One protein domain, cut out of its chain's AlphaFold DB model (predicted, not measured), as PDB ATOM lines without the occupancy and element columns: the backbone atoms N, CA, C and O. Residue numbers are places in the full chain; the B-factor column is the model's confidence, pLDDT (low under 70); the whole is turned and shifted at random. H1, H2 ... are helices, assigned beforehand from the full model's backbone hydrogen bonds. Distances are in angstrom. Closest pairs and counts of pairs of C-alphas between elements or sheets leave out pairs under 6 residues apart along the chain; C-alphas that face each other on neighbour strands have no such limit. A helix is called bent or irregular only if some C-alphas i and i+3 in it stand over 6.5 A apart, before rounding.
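AT A GLANCE: This is residues 5 to 122 of the 132 residues of the protein "DUF1599 domain-containing protein" of Porphyromonadaceae bacterium (UniProt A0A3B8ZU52). Two pairs of antiparallel helices cross each other: the long helix H5 with H1 makes one pair, and the hairpin of H3 and H4 makes the other, with H4 packed across H1 and H5 and H3 on the far side of H4. The short H2 joins the pairs between H1 and H3, while residues 54 to 62 and 117 to 122 stick out from the body. The printed part has 118 residues, with five named helices in the order H1, H2, H3, H4, H5 and no named strand, and its class is all helix. It is compact, with a radius of gyration of the C-alphas of 15.5 A and spans of 41 by 41 by 24 A.

IN THESE COORDINATES: Begin with the longest helix, H5, residues 94 to 119: find C-alpha 94 at (2.596, 124.936, -80.872) and run 36.4 A to C-alpha 119 at (-17.851, 99.904, -97.661). H1, residues 5 to 26, starts at C-alpha 5 at (-12.461, 112.924, -101.027) and is 31.6 A long. H4, residues 65 to 84, measures 29.0 A, and H3, residues 35 to 55, 30.1 A. H2, residues 29 to 32, is neither bent nor irregular, but only just: C-alphas 29 and 32 are 6.4 A apart.

HOW THE PARTS SIT: Look first at H4, the hub, which touches H1, H3 and H5. With residues 76 to 80 alone it touches residues 100 to 105 of H5; the closest C-alphas, of Val 76 and Tyr 104, are 6.3 A apart. With residues 69 to 73 alone it touches residues 14 to 19 of H1, closest at the C-alphas of Cys 15 and Ile 69, 5.5 A. In both cases the lines stand about perpendicular, at 73 degrees, only just past a steep tilt. H1 and H5 touch, closest at the C-alphas of Leu 23 and Ala 94, 5.9 A, at a shallow tilt of 21 degrees, opposite ways. H3 and H4 form a helical hairpin and touch, closest at the C-alphas of Lys 45 and Glu 67, 5.0 A, at a shallow tilt of 15 degrees, opposite ways. H3 is apart from H1 and from H5. H2 is close to H4 but not clearly touching, with the C-alphas of Arg 31 and Gln 81 7.3 A apart. In H1, H3, H4 and H5 every O i to N i+4 pair is within hydrogen-bond range; H2 is too short for such a pair, and its one O i to N i+3 pair is within range.

THE WHOLE: The two C-alphas farthest apart are those of Thr 89 and Asp 120, at 43.6 A. The printed part has no cut, and no link is long: H1 to H2 and H2 to H3 are tight, H3 to H4 and H4 to H5 short. The mean pLDDT of the printed part is 94.2, and no printed residue is under 70.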
ATOM      1  N   ILE A   5     -13.851 112.669-101.383       88.69
ATOM      2  CA  ILE A   5     -12.461 112.924-101.027       88.69
ATOM      3  C   ILE A   5     -12.263 114.435-100.909       88.69
ATOM      4  O   ILE A   5     -11.831 114.908 -99.857       88.69
ATOM      5  N   ALA A   6     -12.690 115.207-101.913       91.38
ATOM      6  CA  ALA A   6     -12.594 116.667-101.879       91.38
ATOM      7  C   ALA A   6     -13.401 117.299-100.727       91.38
ATOM      8  O   ALA A   6     -12.953 118.264-100.099       91.38
ATOM      9  N   GLN A   7     -14.587 116.766-100.411       91.44
ATOM     10  CA  GLN A   7     -15.374 117.227 -99.262       91.44
ATOM     11  C   GLN A   7     -14.667 116.955 -97.934       91.44
ATOM     12  O   GLN A   7     -14.688 117.810 -97.047       91.44
ATOM     13  N   PHE A   8     -14.028 115.795 -97.800       90.56
ATOM     14  CA  PHE A   8     -13.310 115.431 -96.587       90.56
ATOM     15  C   PHE A   8     -12.061 116.288 -96.388       90.56
ATOM     16  O   PHE A   8     -11.870 116.832 -95.303       90.56
ATOM     17  N   GLU A   9     -11.278 116.504 -97.449       93.19
ATOM     18  CA  GLU A   9     -10.122 117.412 -97.429       93.19
ATOM     19  C   GLU A   9     -10.539 118.827 -97.009       93.19
ATOM     20  O   GLU A   9      -9.913 119.448 -96.147       93.19
ATOM     21  N   LYS A  10     -11.672 119.318 -97.530       95.62
ATOM     22  CA  LYS A  10     -12.228 120.612 -97.119       95.62
ATOM     23  C   LYS A  10     -12.575 120.650 -95.627       95.62
ATOM     24  O   LYS A  10     -12.328 121.664 -94.978       95.62
ATOM     25  N   VAL A  11     -13.174 119.592 -95.078       95.06
ATOM     26  CA  VAL A  11     -13.534 119.538 -93.651       95.06
ATOM     27  C   VAL A  11     -12.290 119.435 -92.771       95.06
ATOM     28  O   VAL A  11     -12.199 120.174 -91.793       95.06
ATOM     29  N   ILE A  12     -11.306 118.609 -93.138       96.44
ATOM     30  CA  ILE A  12     -10.019 118.523 -92.433       96.44
ATOM     31  C   ILE A  12      -9.336 119.888 -92.392       96.44
ATOM     32  O   ILE A  12      -8.895 120.308 -91.324       96.44
ATOM     33  N   ALA A  13      -9.304 120.614 -93.513       97.69
ATOM     34  CA  ALA A  13      -8.711 121.945 -93.564       97.69
ATOM     35  C   ALA A  13      -9.388 122.922 -92.584       97.69
ATOM     36  O   ALA A  13      -8.701 123.687 -91.908       97.69
ATOM     37  N   LEU A  14     -10.719 122.864 -92.448       97.94
ATOM     38  CA  LEU A  14     -11.460 123.671 -91.470       97.94
ATOM     39  C   LEU A  14     -11.124 123.281 -90.023       97.94
ATOM     40  O   LEU A  14     -10.947 124.158 -89.176       97.94
ATOM     41  N   CYS A  15     -11.039 121.980 -89.732       98.31
ATOM     42  CA  CYS A  15     -10.684 121.492 -88.401       98.31
ATOM     43  C   CYS A  15      -9.262 121.908 -88.013       98.31
ATOM     44  O   CYS A  15      -9.055 122.425 -86.910       98.31
ATOM     45  N   ARG A  16      -8.318 121.757 -88.949       98.19
ATOM     46  CA  ARG A  16      -6.912 122.133 -88.798       98.19
ATOM     47  C   ARG A  16      -6.742 123.634 -88.587       98.19
ATOM     48  O   ARG A  16      -6.021 124.030 -87.680       98.19
ATOM     49  N   ASP A  17      -7.420 124.466 -89.380       98.19
ATOM     50  CA  ASP A  17      -7.382 125.930 -89.236       98.19
ATOM     51  C   ASP A  17      -7.871 126.368 -87.849       98.19
ATOM     52  O   ASP A  17      -7.202 127.150 -87.168       98.19
ATOM     53  N   LEU A  18      -8.997 125.816 -87.379       97.94
ATOM     54  CA  LEU A  18      -9.484 126.125 -86.036       97.94
ATOM     55  C   LEU A  18      -8.510 125.636 -84.956       97.94
ATOM     56  O   LEU A  18      -8.258 126.367 -84.003       97.94
ATOM     57  N   PHE A  19      -7.952 124.431 -85.098       98.19
ATOM     58  CA  PHE A  19      -6.970 123.893 -84.155       98.19
ATOM     59  C   PHE A  19      -5.729 124.790 -84.061       98.19
ATOM     60  O   PHE A  19      -5.315 125.157 -82.964       98.19
ATOM     61  N   GLN A  20      -5.197 125.225 -85.205       98.12
ATOM     62  CA  GLN A  20      -4.050 126.126 -85.277       98.12
ATOM     63  C   GLN A  20      -4.341 127.473 -84.604       98.12
ATOM     64  O   GLN A  20      -3.548 127.930 -83.785       98.12
ATOM     65  N   LYS A  21      -5.491 128.098 -84.894       97.69
ATOM     66  CA  LYS A  21      -5.903 129.354 -84.238       97.69
ATOM     67  C   LYS A  21      -5.976 129.197 -82.722       97.69
ATOM     68  O   LYS A  21      -5.492 130.045 -81.984       97.69
ATOM     69  N   LYS A  22      -6.513 128.072 -82.255       96.44
ATOM     70  CA  LYS A  22      -6.625 127.762 -80.829       96.44
ATOM     71  C   LYS A  22      -5.270 127.546 -80.152       96.44
ATOM     72  O   LYS A  22      -5.088 127.987 -79.020       96.44
ATOM     73  N   LEU A  23      -4.302 126.949 -80.848       95.38
ATOM     74  CA  LEU A  23      -2.925 126.881 -80.355       95.38
ATOM     75  C   LEU A  23      -2.270 128.263 -80.247       95.38
ATOM     76  O   LEU A  23      -1.475 128.468 -79.337       95.38
ATOM     77  N   VAL A  24      -2.598 129.210 -81.129       93.75
ATOM     78  CA  VAL A  24      -2.124 130.600 -80.999       93.75
ATOM     79  C   VAL A  24      -2.769 131.285 -79.793       93.75
ATOM     80  O   VAL A  24      -2.069 131.953 -79.037       93.75
ATOM     81  N   ASP A  25      -4.075 131.088 -79.584       93.19
ATOM     82  CA  ASP A  25      -4.825 131.722 -78.493       93.19
ATOM     83  C   ASP A  25      -4.301 131.316 -77.100       93.19
ATOM     84  O   ASP A  25      -4.235 132.150 -76.197       93.19
ATOM     85  N   TYR A  26      -3.981 130.032 -76.890       92.38
ATOM     86  CA  TYR A  26      -3.693 129.506 -75.544       92.38
ATOM     87  C   TYR A  26      -2.662 128.366 -75.481       92.38
ATOM     88  O   TYR A  26      -2.541 127.695 -74.451       92.38
ATOM     89  N   GLY A  27      -1.905 128.126 -76.554       94.88
ATOM     90  CA  GLY A  27      -0.934 127.030 -76.629       94.88
ATOM     91  C   GLY A  27      -1.582 125.640 -76.540       94.88
ATOM     92  O   GLY A  27      -2.807 125.500 -76.588       94.88
ATOM     93  N   PRO A  28      -0.788 124.566 -76.387       96.12
ATOM     94  CA  PRO A  28      -1.317 123.221 -76.189       96.12
ATOM     95  C   PRO A  28      -1.727 122.999 -74.722       96.12
ATOM     96  O   PRO A  28      -1.289 122.061 -74.063       96.12
ATOM     97  N   SER A  29      -2.602 123.860 -74.199       95.81
ATOM     98  CA  SER A  29      -3.109 123.800 -72.817       95.81
ATOM     99  C   SER A  29      -3.775 122.463 -72.472       95.81
ATOM    100  O   SER A  29      -3.802 122.053 -71.319       95.81
ATOM    101  N   TRP A  30      -4.253 121.725 -73.474       95.94
ATOM    102  CA  TRP A  30      -4.813 120.386 -73.317       95.94
ATOM    103  C   TRP A  30      -3.794 119.328 -72.859       95.94
ATOM    104  O   TRP A  30      -4.200 118.226 -72.494       95.94
ATOM    105  N   ARG A  31      -2.488 119.635 -72.825       97.25
ATOM    106  CA  ARG A  31      -1.444 118.728 -72.312       97.25
ATOM    107  C   ARG A  31      -1.633 118.345 -70.848       97.25
ATOM    108  O   ARG A  31      -1.365 117.195 -70.506       97.25
ATOM    109  N   ILE A  32      -2.177 119.252 -70.034       96.81
ATOM    110  CA  ILE A  32      -2.465 118.995 -68.612       96.81
ATOM    111  C   ILE A  32      -3.807 118.300 -68.367       96.81
ATOM    112  O   ILE A  32      -4.141 117.941 -67.238       96.81
ATOM    113  N   MET A  33      -4.614 118.121 -69.414       96.69
ATOM    114  CA  MET A  33      -5.915 117.476 -69.292       96.69
ATOM    115  C   MET A  33      -5.748 115.963 -69.216       96.69
ATOM    116  O   MET A  33      -5.096 115.346 -70.057       96.69
ATOM    117  N   ARG A  34      -6.410 115.346 -68.237       95.50
ATOM    118  CA  ARG A  34      -6.480 113.885 -68.139       95.50
ATOM    119  C   ARG A  34      -7.318 113.319 -69.292       95.50
ATOM    120  O   ARG A  34      -8.215 114.015 -69.775       95.50
ATOM    121  N   PRO A  35      -7.122 112.047 -69.685       93.56
ATOM    122  CA  PRO A  35      -7.942 111.407 -70.713       93.56
ATOM    123  C   PRO A  35      -9.453 111.536 -70.471       93.56
ATOM    124  O   PRO A  35     -10.188 111.830 -71.410       93.56
ATOM    125  N   GLN A  36      -9.907 111.426 -69.214       96.56
ATOM    126  CA  GLN A  36     -11.320 111.612 -68.857       96.56
ATOM    127  C   GLN A  36     -11.828 113.018 -69.204       96.56
ATOM    128  O   GLN A  36     -12.921 113.177 -69.734       96.56
ATOM    129  N   SER A  37     -11.005 114.046 -68.982       97.88
ATOM    130  CA  SER A  37     -11.360 115.422 -69.327       97.88
ATOM    131  C   SER A  37     -11.488 115.612 -70.838       97.88
ATOM    132  O   SER A  37     -12.342 116.372 -71.282       97.88
ATOM    133  N   ILE A  38     -10.674 114.918 -71.642       97.75
ATOM    134  CA  ILE A  38     -10.799 114.945 -73.106       97.75
ATOM    135  C   ILE A  38     -12.101 114.269 -73.548       97.75
ATOM    136  O   ILE A  38     -12.828 114.824 -74.374       97.75
ATOM    137  N   THR A  39     -12.444 113.112 -72.975       97.12
ATOM    138  CA  THR A  39     -13.717 112.442 -73.284       97.12
ATOM    139  C   THR A  39     -14.925 113.269 -72.848       97.12
ATOM    140  O   THR A  39     -15.905 113.330 -73.586       97.12
ATOM    141  N   ASP A  40     -14.837 113.981 -71.720       98.25
ATOM    142  CA  ASP A  40     -15.887 114.900 -71.272       98.25
ATOM    143  C   ASP A  40     -16.083 116.048 -72.267       98.25
ATOM    144  O   ASP A  40     -17.218 116.407 -72.575       98.25
ATOM    145  N   GLN A  41     -15.000 116.597 -72.832       97.94
ATOM    146  CA  GLN A  41     -15.116 117.615 -73.878       97.94
ATOM    147  C   GLN A  41     -15.869 117.080 -75.098       97.94
ATOM    148  O   GLN A  41     -16.795 117.738 -75.565       97.94
ATOM    149  N   ILE A  42     -15.537 115.877 -75.576       97.31
ATOM    150  CA  ILE A  42     -16.248 115.236 -76.696       97.31
ATOM    151  C   ILE A  42     -17.733 115.043 -76.350       97.31
ATOM    152  O   ILE A  42     -18.606 115.392 -77.146       97.31
ATOM    153  N   PHE A  43     -18.028 114.551 -75.144       96.75
ATOM    154  CA  PHE A  43     -19.393 114.334 -74.668       96.75
ATOM    155  C   PHE A  43     -20.203 115.633 -74.587       96.75
ATOM    156  O   PHE A  43     -21.359 115.666 -75.008       96.75
ATOM    157  N   ILE A  44     -19.607 116.728 -74.105       96.44
ATOM    158  CA  ILE A  44     -20.249 118.050 -74.066       96.44
ATOM    159  C   ILE A  44     -20.640 118.500 -75.479       96.44
ATOM    160  O   ILE A  44     -21.761 118.975 -75.672       96.44
ATOM    161  N   LYS A  45     -19.756 118.314 -76.472       96.06
ATOM    162  CA  LYS A  45     -20.033 118.669 -77.874       96.06
ATOM    163  C   LYS A  45     -21.174 117.839 -78.465       96.06
ATOM    164  O   LYS A  45     -22.114 118.401 -79.026       96.06
ATOM    165  N   ALA A  46     -21.147 116.521 -78.272       95.12
ATOM    166  CA  ALA A  46     -22.210 115.630 -78.737       95.12
ATOM    167  C   ALA A  46     -23.570 115.967 -78.095       95.12
ATOM    168  O   ALA A  46     -24.573 116.125 -78.792       95.12
ATOM    169  N   ASN A  47     -23.600 116.182 -76.776       93.81
ATOM    170  CA  ASN A  47     -24.823 116.571 -76.072       93.81
ATOM    171  C   ASN A  47     -25.366 117.922 -76.518       93.81
ATOM    172  O   ASN A  47     -26.581 118.116 -76.525       93.81
ATOM    173  N   ARG A  48     -24.495 118.873 -76.873       92.62
ATOM    174  CA  ARG A  48     -24.945 120.163 -77.394       92.62
ATOM    175  C   ARG A  48     -25.662 119.992 -78.728       92.62
ATOM    176  O   ARG A  48     -26.739 120.564 -78.884       92.62
ATOM    177  N   ILE A  49     -25.125 119.173 -79.635       93.38
ATOM    178  CA  ILE A  49     -25.788 118.847 -80.908       93.38
ATOM    179  C   ILE A  49     -27.160 118.231 -80.630       93.38
ATOM    180  O   ILE A  49     -28.170 118.789 -81.059       93.38
ATOM    181  N   ARG A  50     -27.214 117.184 -79.796       92.56
ATOM    182  CA  ARG A  50     -28.471 116.542 -79.388       92.56
ATOM    183  C   ARG A  50     -29.466 117.539 -78.787       92.56
ATOM    184  O   ARG A  50     -30.659 117.497 -79.070       92.56
ATOM    185  N   SER A  51     -29.001 118.448 -77.928       91.06
ATOM    186  CA  SER A  51     -29.871 119.431 -77.275       91.06
ATOM    187  C   SER A  51     -30.472 120.416 -78.276       91.06
ATOM    188  O   SER A  51     -31.652 120.742 -78.153       91.06
ATOM    189  N   LEU A  52     -29.688 120.861 -79.262       89.81
ATOM    190  CA  LEU A  52     -30.156 121.737 -80.336       89.81
ATOM    191  C   LEU A  52     -31.179 121.022 -81.231       89.81
ATOM    192  O   LEU A  52     -32.226 121.598 -81.523       89.81
ATOM    193  N   GLU A  53     -30.923 119.760 -81.586       88.62
ATOM    194  CA  GLU A  53     -31.843 118.923 -82.372       88.62
ATOM    195  C   GLU A  53     -33.183 118.694 -81.654       88.62
ATOM    196  O   GLU A  53     -34.239 118.781 -82.277       88.62
ATOM    197  N   LEU A  54     -33.158 118.435 -80.340       89.56
ATOM    198  CA  LEU A  54     -34.365 118.139 -79.559       89.56
ATOM    199  C   LEU A  54     -35.174 119.379 -79.177       89.56
ATOM    200  O   LEU A  54     -36.402 119.326 -79.158       89.56
ATOM    201  N   LYS A  55     -34.512 120.479 -78.805       89.94
ATOM    202  CA  LYS A  55     -35.205 121.678 -78.309       89.94
ATOM    203  C   LYS A  55     -35.697 122.574 -79.437       89.94
ATOM    204  O   LYS A  55     -36.647 123.317 -79.222       89.94
ATOM    205  N   GLY A  56     -35.016 122.579 -80.585       82.50
ATOM    206  CA  GLY A  56     -35.315 123.474 -81.710       82.50
ATOM    207  C   GLY A  56     -35.154 124.972 -81.407       82.50
ATOM    208  O   GLY A  56     -35.405 125.799 -82.276       82.50
ATOM    209  N   VAL A  57     -34.741 125.332 -80.186       79.62
ATOM    210  CA  VAL A  57     -34.572 126.707 -79.713       79.62
ATOM    211  C   VAL A  57     -33.210 126.826 -79.043       79.62
ATOM    212  O   VAL A  57     -32.864 126.042 -78.154       79.62
ATOM    213  N   SER A  58     -32.445 127.834 -79.449       83.75
ATOM    214  CA  SER A  58     -31.141 128.172 -78.885       83.75
ATOM    215  C   SER A  58     -31.114 129.629 -78.454       83.75
ATOM    216  O   SER A  58     -31.517 130.510 -79.204       83.75
ATOM    217  N   MET A  59     -30.589 129.891 -77.257       85.81
ATOM    218  CA  MET A  59     -30.367 131.264 -76.783       85.81
ATOM    219  C   MET A  59     -29.124 131.909 -77.413       85.81
ATOM    220  O   MET A  59     -28.981 133.124 -77.382       85.81
ATOM    221  N   VAL A  60     -28.226 131.091 -77.971       84.56
ATOM    222  CA  VAL A  60     -26.996 131.515 -78.646       84.56
ATOM    223  C   VAL A  60     -26.952 130.848 -80.018       84.56
ATOM    224  O   VAL A  60     -26.997 129.616 -80.100       84.56
ATOM    225  N   ASP A  61     -26.872 131.652 -81.076       79.12
ATOM    226  CA  ASP A  61     -26.909 131.195 -82.469       79.12
ATOM    227  C   ASP A  61     -25.504 130.875 -83.009       79.12
ATOM    228  O   ASP A  61     -24.906 131.621 -83.779       79.12
ATOM    229  N   GLU A  62     -24.939 129.761 -82.544       82.19
ATOM    230  CA  GLU A  62     -23.643 129.236 -83.018       82.19
ATOM    231  C   GLU A  62     -23.798 128.013 -83.945       82.19
ATOM    232  O   GLU A  62     -22.837 127.580 -84.588       82.19
ATOM    233  N   GLY A  63     -25.005 127.445 -84.023       87.06
ATOM    234  CA  GLY A  63     -25.297 126.217 -84.762       87.06
ATOM    235  C   GLY A  63     -24.572 124.967 -84.236       87.06
ATOM    236  O   GLY A  63     -23.934 124.967 -83.186       87.06
ATOM    237  N   ILE A  64     -24.682 123.862 -84.984       90.94
ATOM    238  CA  ILE A  64     -24.091 122.551 -84.626       90.94
ATOM    239  C   ILE A  64     -22.686 122.337 -85.207       90.94
ATOM    240  O   ILE A  64     -21.923 121.501 -84.730       90.94
ATOM    241  N   LYS A  65     -22.322 123.081 -86.258       92.88
ATOM    242  CA  LYS A  65     -21.062 122.884 -86.991       92.88
ATOM    243  C   LYS A  65     -19.811 123.050 -86.108       92.88
ATOM    244  O   LYS A  65     -18.922 122.207 -86.230       92.88
ATOM    245  N   PRO A  66     -19.712 124.064 -85.222       94.56
ATOM    246  CA  PRO A  66     -18.563 124.189 -84.323       94.56
ATOM    247  C   PRO A  66     -18.400 122.984 -83.391       94.56
ATOM    248  O   PRO A  66     -17.278 122.612 -83.055       94.56
ATOM    249  N   GLU A  67     -19.506 122.339 -83.017       95.38
ATOM    250  CA  GLU A  67     -19.493 121.177 -82.130       95.38
ATOM    251  C   GLU A  67     -18.887 119.953 -82.819       95.38
ATOM    252  O   GLU A  67     -18.028 119.297 -82.234       95.38
ATOM    253  N   PHE A  68     -19.226 119.702 -84.090       95.88
ATOM    254  CA  PHE A  68     -18.585 118.642 -84.880       95.88
ATOM    255  C   PHE A  68     -17.083 118.868 -85.061       95.88
ATOM    256  O   PHE A  68     -16.299 117.936 -84.897       95.88
ATOM    257  N   ILE A  69     -16.667 120.106 -85.354       97.50
ATOM    258  CA  ILE A  69     -15.237 120.441 -85.450       97.50
ATOM    259  C   ILE A  69     -14.547 120.182 -84.103       97.50
ATOM    260  O   ILE A  69     -13.454 119.617 -84.060       97.50
ATOM    261  N   GLY A  70     -15.205 120.552 -83.001       97.38
ATOM    262  CA  GLY A  70     -14.743 120.265 -81.649       97.38
ATOM    263  C   GLY A  70     -14.540 118.770 -81.405       97.38
ATOM    264  O   GLY A  70     -13.480 118.389 -80.921       97.38
ATOM    265  N   ILE A  71     -15.505 117.925 -81.782       97.81
ATOM    266  CA  ILE A  71     -15.400 116.462 -81.653       97.81
ATOM    267  C   ILE A  71     -14.171 115.935 -82.403       97.81
ATOM    268  O   ILE A  71     -13.396 115.175 -81.828       97.81
ATOM    269  N   VAL A  72     -13.950 116.373 -83.648       97.81
ATOM    270  CA  VAL A  72     -12.776 115.959 -84.441       97.81
ATOM    271  C   VAL A  72     -11.475 116.386 -83.759       97.81
ATOM    272  O   VAL A  72     -10.589 115.561 -83.541       97.81
ATOM    273  N   ASN A  73     -11.362 117.657 -83.370       98.50
ATOM    274  CA  ASN A  73     -10.133 118.189 -82.784       98.50
ATOM    275  C   ASN A  73      -9.830 117.590 -81.403       98.50
ATOM    276  O   ASN A  73      -8.676 117.270 -81.123       98.50
ATOM    277  N   TYR A  74     -10.844 117.377 -80.559       98.44
ATOM    278  CA  TYR A  74     -10.662 116.663 -79.294       98.44
ATOM    279  C   TYR A  74     -10.358 115.178 -79.501       98.44
ATOM    280  O   TYR A  74      -9.595 114.616 -78.720       98.44
ATOM    281  N   GLY A  75     -10.872 114.559 -80.566       98.19
ATOM    282  CA  GLY A  75     -10.470 113.216 -80.983       98.19
ATOM    283  C   GLY A  75      -8.971 113.139 -81.288       98.19
ATOM    284  O   GLY A  75      -8.280 112.286 -80.734       98.19
ATOM    285  N   VAL A  76      -8.444 114.077 -82.084       98.38
ATOM    286  CA  VAL A  76      -7.001 114.161 -82.375       98.38
ATOM    287  C   VAL A  76      -6.186 114.432 -81.106       98.38
ATOM    288  O   VAL A  76      -5.196 113.747 -80.867       98.38
ATOM    289  N   ILE A  77      -6.618 115.360 -80.243       98.31
ATOM    290  CA  ILE A  77      -5.984 115.585 -78.930       98.31
ATOM    291  C   ILE A  77      -5.960 114.294 -78.102       98.31
ATOM    292  O   ILE A  77      -4.945 113.986 -77.480       98.31
ATOM    293  N   GLY A  78      -7.055 113.531 -78.106       98.00
ATOM    294  CA  GLY A  78      -7.155 112.242 -77.433       98.00
ATOM    295  C   GLY A  78      -6.118 111.244 -77.942       98.00
ATOM    296  O   GLY A  78      -5.421 110.639 -77.132       98.00
ATOM    297  N   LEU A  79      -5.946 111.127 -79.262       97.94
ATOM    298  CA  LEU A  79      -4.906 110.283 -79.865       97.94
ATOM    299  C   LEU A  79      -3.497 110.719 -79.440       97.94
ATOM    300  O   LEU A  79      -2.679 109.884 -79.053       97.94
ATOM    301  N   ILE A  80      -3.226 112.028 -79.430       97.56
ATOM    302  CA  ILE A  80      -1.940 112.564 -78.965       97.56
ATOM    303  C   ILE A  80      -1.707 112.221 -77.488       97.56
ATOM    304  O   ILE A  80      -0.622 111.761 -77.126       97.56
ATOM    305  N   GLN A  81      -2.722 112.418 -76.642       96.50
ATOM    306  CA  GLN A  81      -2.657 112.125 -75.211       96.50
ATOM    307  C   GLN A  81      -2.473 110.634 -74.925       96.50
ATOM    308  O   GLN A  81      -1.700 110.281 -74.041       96.50
ATOM    309  N   LEU A  82      -3.130 109.751 -75.678       96.31
ATOM    310  CA  LEU A  82      -2.951 108.302 -75.537       96.31
ATOM    311  C   LEU A  82      -1.523 107.867 -75.878       96.31
ATOM    312  O   LEU A  82      -0.979 106.992 -75.212       96.31
ATOM    313  N   ALA A  83      -0.905 108.487 -76.885       95.81
ATOM    314  CA  ALA A  83       0.444 108.131 -77.307       95.81
ATOM    315  C   ALA A  83       1.553 108.717 -76.420       95.81
ATOM    316  O   ALA A  83       2.585 108.076 -76.238       95.81
ATOM    317  N   LYS A  84       1.379 109.939 -75.899       95.00
ATOM    318  CA  LYS A  84       2.409 110.629 -75.097       95.00
ATOM    319  C   LYS A  84       2.176 110.565 -73.588       95.00
ATOM    320  O   LYS A  84       3.114 110.809 -72.836       95.00
ATOM    321  N   GLY A  85       0.953 110.277 -73.151       94.75
ATOM    322  CA  GLY A  85       0.501 110.556 -71.789       94.75
ATOM    323  C   GLY A  85       0.278 112.053 -71.555       94.75
ATOM    324  O   GLY A  85       0.836 112.898 -72.262       94.75
ATOM    325  N   PHE A  86      -0.533 112.390 -70.552       92.56
ATOM    326  CA  PHE A  86      -0.704 113.777 -70.107       92.56
ATOM    327  C   PHE A  86       0.486 114.219 -69.256       92.56
ATOM    328  O   PHE A  86       1.223 113.385 -68.733       92.56
ATOM    329  N   ALA A  87       0.684 115.528 -69.155       95.06
ATOM    330  CA  ALA A  87       1.777 116.129 -68.401       95.06
ATOM    331  C   ALA A  87       1.237 116.987 -67.253       95.06
ATOM    332  O   ALA A  87       0.084 117.405 -67.273       95.06
ATOM    333  N   ASP A  88       2.070 117.281 -66.257       92.44
ATOM    334  CA  ASP A  88       1.692 118.192 -65.166       92.44
ATOM    335  C   ASP A  88       1.754 119.670 -65.590       92.44
ATOM    336  O   ASP A  88       1.158 120.540 -64.956       92.44
ATOM    337  N   THR A  89       2.459 119.961 -66.683       93.44
ATOM    338  CA  THR A  89       2.608 121.298 -67.263       93.44
ATOM    339  C   THR A  89       2.452 121.250 -68.780       93.44
ATOM    340  O   THR A  89       2.462 120.185 -69.398       93.44
ATOM    341  N   THR A  90       2.290 122.418 -69.402       92.19
ATOM    342  CA  THR A  90       2.348 122.538 -70.861       92.19
ATOM    343  C   THR A  90       3.789 122.305 -71.321       92.19
ATOM    344  O   THR A  90       4.617 123.210 -71.274       92.19
ATOM    345  N   ASP A  91       4.077 121.076 -71.743       94.69
ATOM    346  CA  ASP A  91       5.401 120.543 -72.105       94.69
ATOM    347  C   ASP A  91       5.627 120.457 -73.626       94.69
ATOM    348  O   ASP A  91       6.499 119.730 -74.093       94.69
ATOM    349  N   MET A  92       4.801 121.153 -74.406       95.25
ATOM    350  CA  MET A  92       4.755 121.038 -75.860       95.25
ATOM    351  C   MET A  92       4.678 122.421 -76.497       95.25
ATOM    352  O   MET A  92       3.947 123.296 -76.029       95.25
ATOM    353  N   THR A  93       5.413 122.620 -77.585       96.19
ATOM    354  CA  THR A  93       5.312 123.832 -78.406       96.19
ATOM    355  C   THR A  93       4.115 123.758 -79.360       96.19
ATOM    356  O   THR A  93       3.603 122.683 -79.678       96.19
ATOM    357  N   ALA A  94       3.656 124.908 -79.862       96.00
ATOM    358  CA  ALA A  94       2.596 124.936 -80.872       96.00
ATOM    359  C   ALA A  94       3.010 124.222 -82.174       96.00
ATOM    360  O   ALA A  94       2.176 123.588 -82.814       96.00
ATOM    361  N   GLU A  95       4.289 124.289 -82.549       96.62
ATOM    362  CA  GLU A  95       4.817 123.632 -83.748       96.62
ATOM    363  C   GLU A  95       4.806 122.104 -83.611       96.62
ATOM    364  O   GLU A  95       4.284 121.409 -84.482       96.62
ATOM    365  N   GLU A  96       5.268 121.576 -82.475       97.38
ATOM    366  CA  GLU A  96       5.182 120.140 -82.178       97.38
ATOM    367  C   GLU A  96       3.727 119.662 -82.118       97.38
ATOM    368  O   GLU A  96       3.399 118.600 -82.653       97.38
ATOM    369  N   ALA A  97       2.838 120.451 -81.506       97.75
ATOM    370  CA  ALA A  97       1.410 120.152 -81.454       97.75
ATOM    371  C   ALA A  97       0.787 120.088 -82.856       97.75
ATOM    372  O   ALA A  97       0.002 119.179 -83.132       97.75
ATOM    373  N   MET A  98       1.157 121.009 -83.751       98.25
ATOM    374  CA  MET A  98       0.714 120.991 -85.147       98.25
ATOM    375  C   MET A  98       1.264 119.788 -85.912       98.25
ATOM    376  O   MET A  98       0.506 119.138 -86.627       98.25
ATOM    377  N   GLY A  99       2.538 119.433 -85.723       98.38
ATOM    378  CA  GLY A  99       3.121 118.245 -86.352       98.38
ATOM    379  C   GLY A  99       2.423 116.949 -85.921       98.38
ATOM    380  O   GLY A  99       2.136 116.081 -86.745       98.38
ATOM    381  N   LEU A 100       2.083 116.832 -84.634       98.38
ATOM    382  CA  LEU A 100       1.321 115.696 -84.115       98.38
ATOM    383  C   LEU A 100      -0.128 115.686 -84.613       98.38
ATOM    384  O   LEU A 100      -0.649 114.617 -84.929       98.38
ATOM    385  N   TYR A 101      -0.766 116.854 -84.710       98.56
ATOM    386  CA  TYR A 101      -2.095 116.974 -85.302       98.56
ATOM    387  C   TYR A 101      -2.096 116.470 -86.747       98.56
ATOM    388  O   TYR A 101      -2.901 115.606 -87.091       98.56
ATOM    389  N   ASP A 102      -1.159 116.962 -87.563       98.56
ATOM    390  CA  ASP A 102      -1.040 116.617 -88.981       98.56
ATOM    391  C   ASP A 102      -0.778 115.119 -89.175       98.56
ATOM    392  O   ASP A 102      -1.376 114.499 -90.057       98.56
ATOM    393  N   LYS A 103       0.029 114.508 -88.300       98.56
ATOM    394  CA  LYS A 103       0.222 113.055 -88.269       98.56
ATOM    395  C   LYS A 103      -1.103 112.310 -88.054       98.56
ATOM    396  O   LYS A 103      -1.516 111.532 -88.910       98.56
ATOM    397  N   TYR A 104      -1.782 112.544 -86.929       98.56
ATOM    398  CA  TYR A 104      -2.964 111.754 -86.561       98.56
ATOM    399  C   TYR A 104      -4.179 112.022 -87.450       98.56
ATOM    400  O   TYR A 104      -4.965 111.106 -87.711       98.56
ATOM    401  N   ILE A 105      -4.348 113.254 -87.942       98.00
ATOM    402  CA  ILE A 105      -5.437 113.552 -88.875       98.00
ATOM    403  C   ILE A 105      -5.187 112.902 -90.241       98.00
ATOM    404  O   ILE A 105      -6.142 112.447 -90.868       98.00
ATOM    405  N   THR A 106      -3.925 112.779 -90.672       97.44
ATOM    406  CA  THR A 106      -3.558 112.062 -91.903       97.44
ATOM    407  C   THR A 106      -3.813 110.564 -91.764       97.44
ATOM    408  O   THR A 106      -4.497 110.004 -92.612       97.44
ATOM    409  N   GLU A 107      -3.386 109.935 -90.664       97.56
ATOM    410  CA  GLU A 107      -3.689 108.518 -90.391       97.56
ATOM    411  C   GLU A 107      -5.210 108.260 -90.377       97.56
ATOM    412  O   GLU A 107      -5.707 107.311 -90.985       97.56
ATOM    413  N   THR A 108      -5.981 109.152 -89.740       95.50
ATOM    414  CA  THR A 108      -7.452 109.071 -89.714       95.50
ATOM    415  C   THR A 108      -8.053 109.203 -91.116       95.50
ATOM    416  O   THR A 108      -8.997 108.490 -91.465       95.50
ATOM    417  N   LYS A 109      -7.508 110.111 -91.933       93.88
ATOM    418  CA  LYS A 109      -7.933 110.349 -93.314       93.88
ATOM    419  C   LYS A 109      -7.676 109.142 -94.208       93.88
ATOM    420  O   LYS A 109      -8.582 108.718 -94.919       93.88
ATOM    421  N   GLU A 110      -6.476 108.579 -94.150       94.94
ATOM    422  CA  GLU A 110      -6.096 107.395 -94.923       94.94
ATOM    423  C   GLU A 110      -6.963 106.189 -94.555       94.94
ATOM    424  O   GLU A 110      -7.475 105.502 -95.441       94.94
ATOM    425  N   LEU A 111      -7.226 105.987 -93.258       94.50
ATOM    426  CA  LEU A 111      -8.145 104.948 -92.802       94.50
ATOM    427  C   LEU A 111      -9.565 105.162 -93.341       94.50
ATOM    428  O   LEU A 111     -10.224 104.200 -93.730       94.50
ATOM    429  N   MET A 112     -10.052 106.405 -93.366       91.12
ATOM    430  CA  MET A 112     -11.364 106.711 -93.934       91.12
ATOM    431  C   MET A 112     -11.403 106.409 -95.435       91.12
ATOM    432  O   MET A 112     -12.357 105.783 -95.883       91.12
ATOM    433  N   TYR A 113     -10.367 106.765 -96.201       91.31
ATOM    434  CA  TYR A 113     -10.295 106.432 -97.629       91.31
ATOM    435  C   TYR A 113     -10.301 104.927 -97.882       91.31
ATOM    436  O   TYR A 113     -11.051 104.468 -98.741       91.31
ATOM    437  N   ALA A 114      -9.537 104.158 -97.104       92.69
ATOM    438  CA  ALA A 114      -9.551 102.701 -97.198       92.69
ATOM    439  C   ALA A 114     -10.951 102.137 -96.898       92.69
ATOM    440  O   ALA A 114     -11.484 101.338 -97.659       92.69
ATOM    441  N   LYS A 115     -11.612 102.632 -95.843       90.44
ATOM    442  CA  LYS A 115     -12.981 102.217 -95.504       90.44
ATOM    443  C   LYS A 115     -14.012 102.629 -96.552       90.44
ATOM    444  O   LYS A 115     -14.926 101.859 -96.810       90.44
ATOM    445  N   ASN A 116     -13.885 103.807 -97.153       89.81
ATOM    446  CA  ASN A 116     -14.768 104.230 -98.238       89.81
ATOM    447  C   ASN A 116     -14.631 103.344 -99.472       89.81
ATOM    448  O   ASN A 116     -15.604 103.148-100.183       89.81
ATOM    449  N   HIS A 117     -13.433 102.833 -99.743       88.44
ATOM    450  CA  HIS A 117     -13.244 101.846-100.797       88.44
ATOM    451  C   HIS A 117     -13.928 100.513-100.441       88.44
ATOM    452  O   HIS A 117     -14.589  99.923-101.288       88.44
ATOM    453  N   ASP A 118     -13.814 100.060 -99.189       88.69
ATOM    454  CA  ASP A 118     -14.321  98.747 -98.764       88.69
ATOM    455  C   ASP A 118     -15.842  98.700 -98.511       88.69
ATOM    456  O   ASP A 118     -16.470  97.660 -98.705       88.69
ATOM    457  N   TYR A 119     -16.436  99.805 -98.053       84.12
ATOM    458  CA  TYR A 119     -17.851  99.904 -97.661       84.12
ATOM    459  C   TYR A 119     -18.666 100.856 -98.549       84.12
ATOM    460  O   TYR A 119     -19.795 101.214 -98.189       84.12
ATOM    461  N   ASP A 120     -18.086 101.313 -99.662       86.75
ATOM    462  CA  ASP A 120     -18.578 102.461-100.420       86.75
ATOM    463  C   ASP A 120     -18.851 103.658 -99.478       86.75
ATOM    464  O   ASP A 120     -18.197 103.876 -98.454       86.75
ATOM    465  N   GLU A 121     -19.870 104.454 -99.785       86.25
ATOM    466  CA  GLU A 121     -20.266 105.617 -98.995       86.25
ATOM    467  C   GLU A 121     -21.475 105.324 -98.101       86.25
ATOM    468  O   GLU A 121     -22.298 106.207 -97.860       86.25
ATOM    469  N   ALA A 122     -21.611 104.091 -97.594       88.00
ATOM    470  CA  ALA A 122     -22.771 103.662 -96.801       88.00
ATOM    471  C   ALA A 122     -23.066 104.587 -95.601       88.00
ATOM    472  O   ALA A 122     -24.222 104.838 -95.255       88.00
TER     473      ALA A 122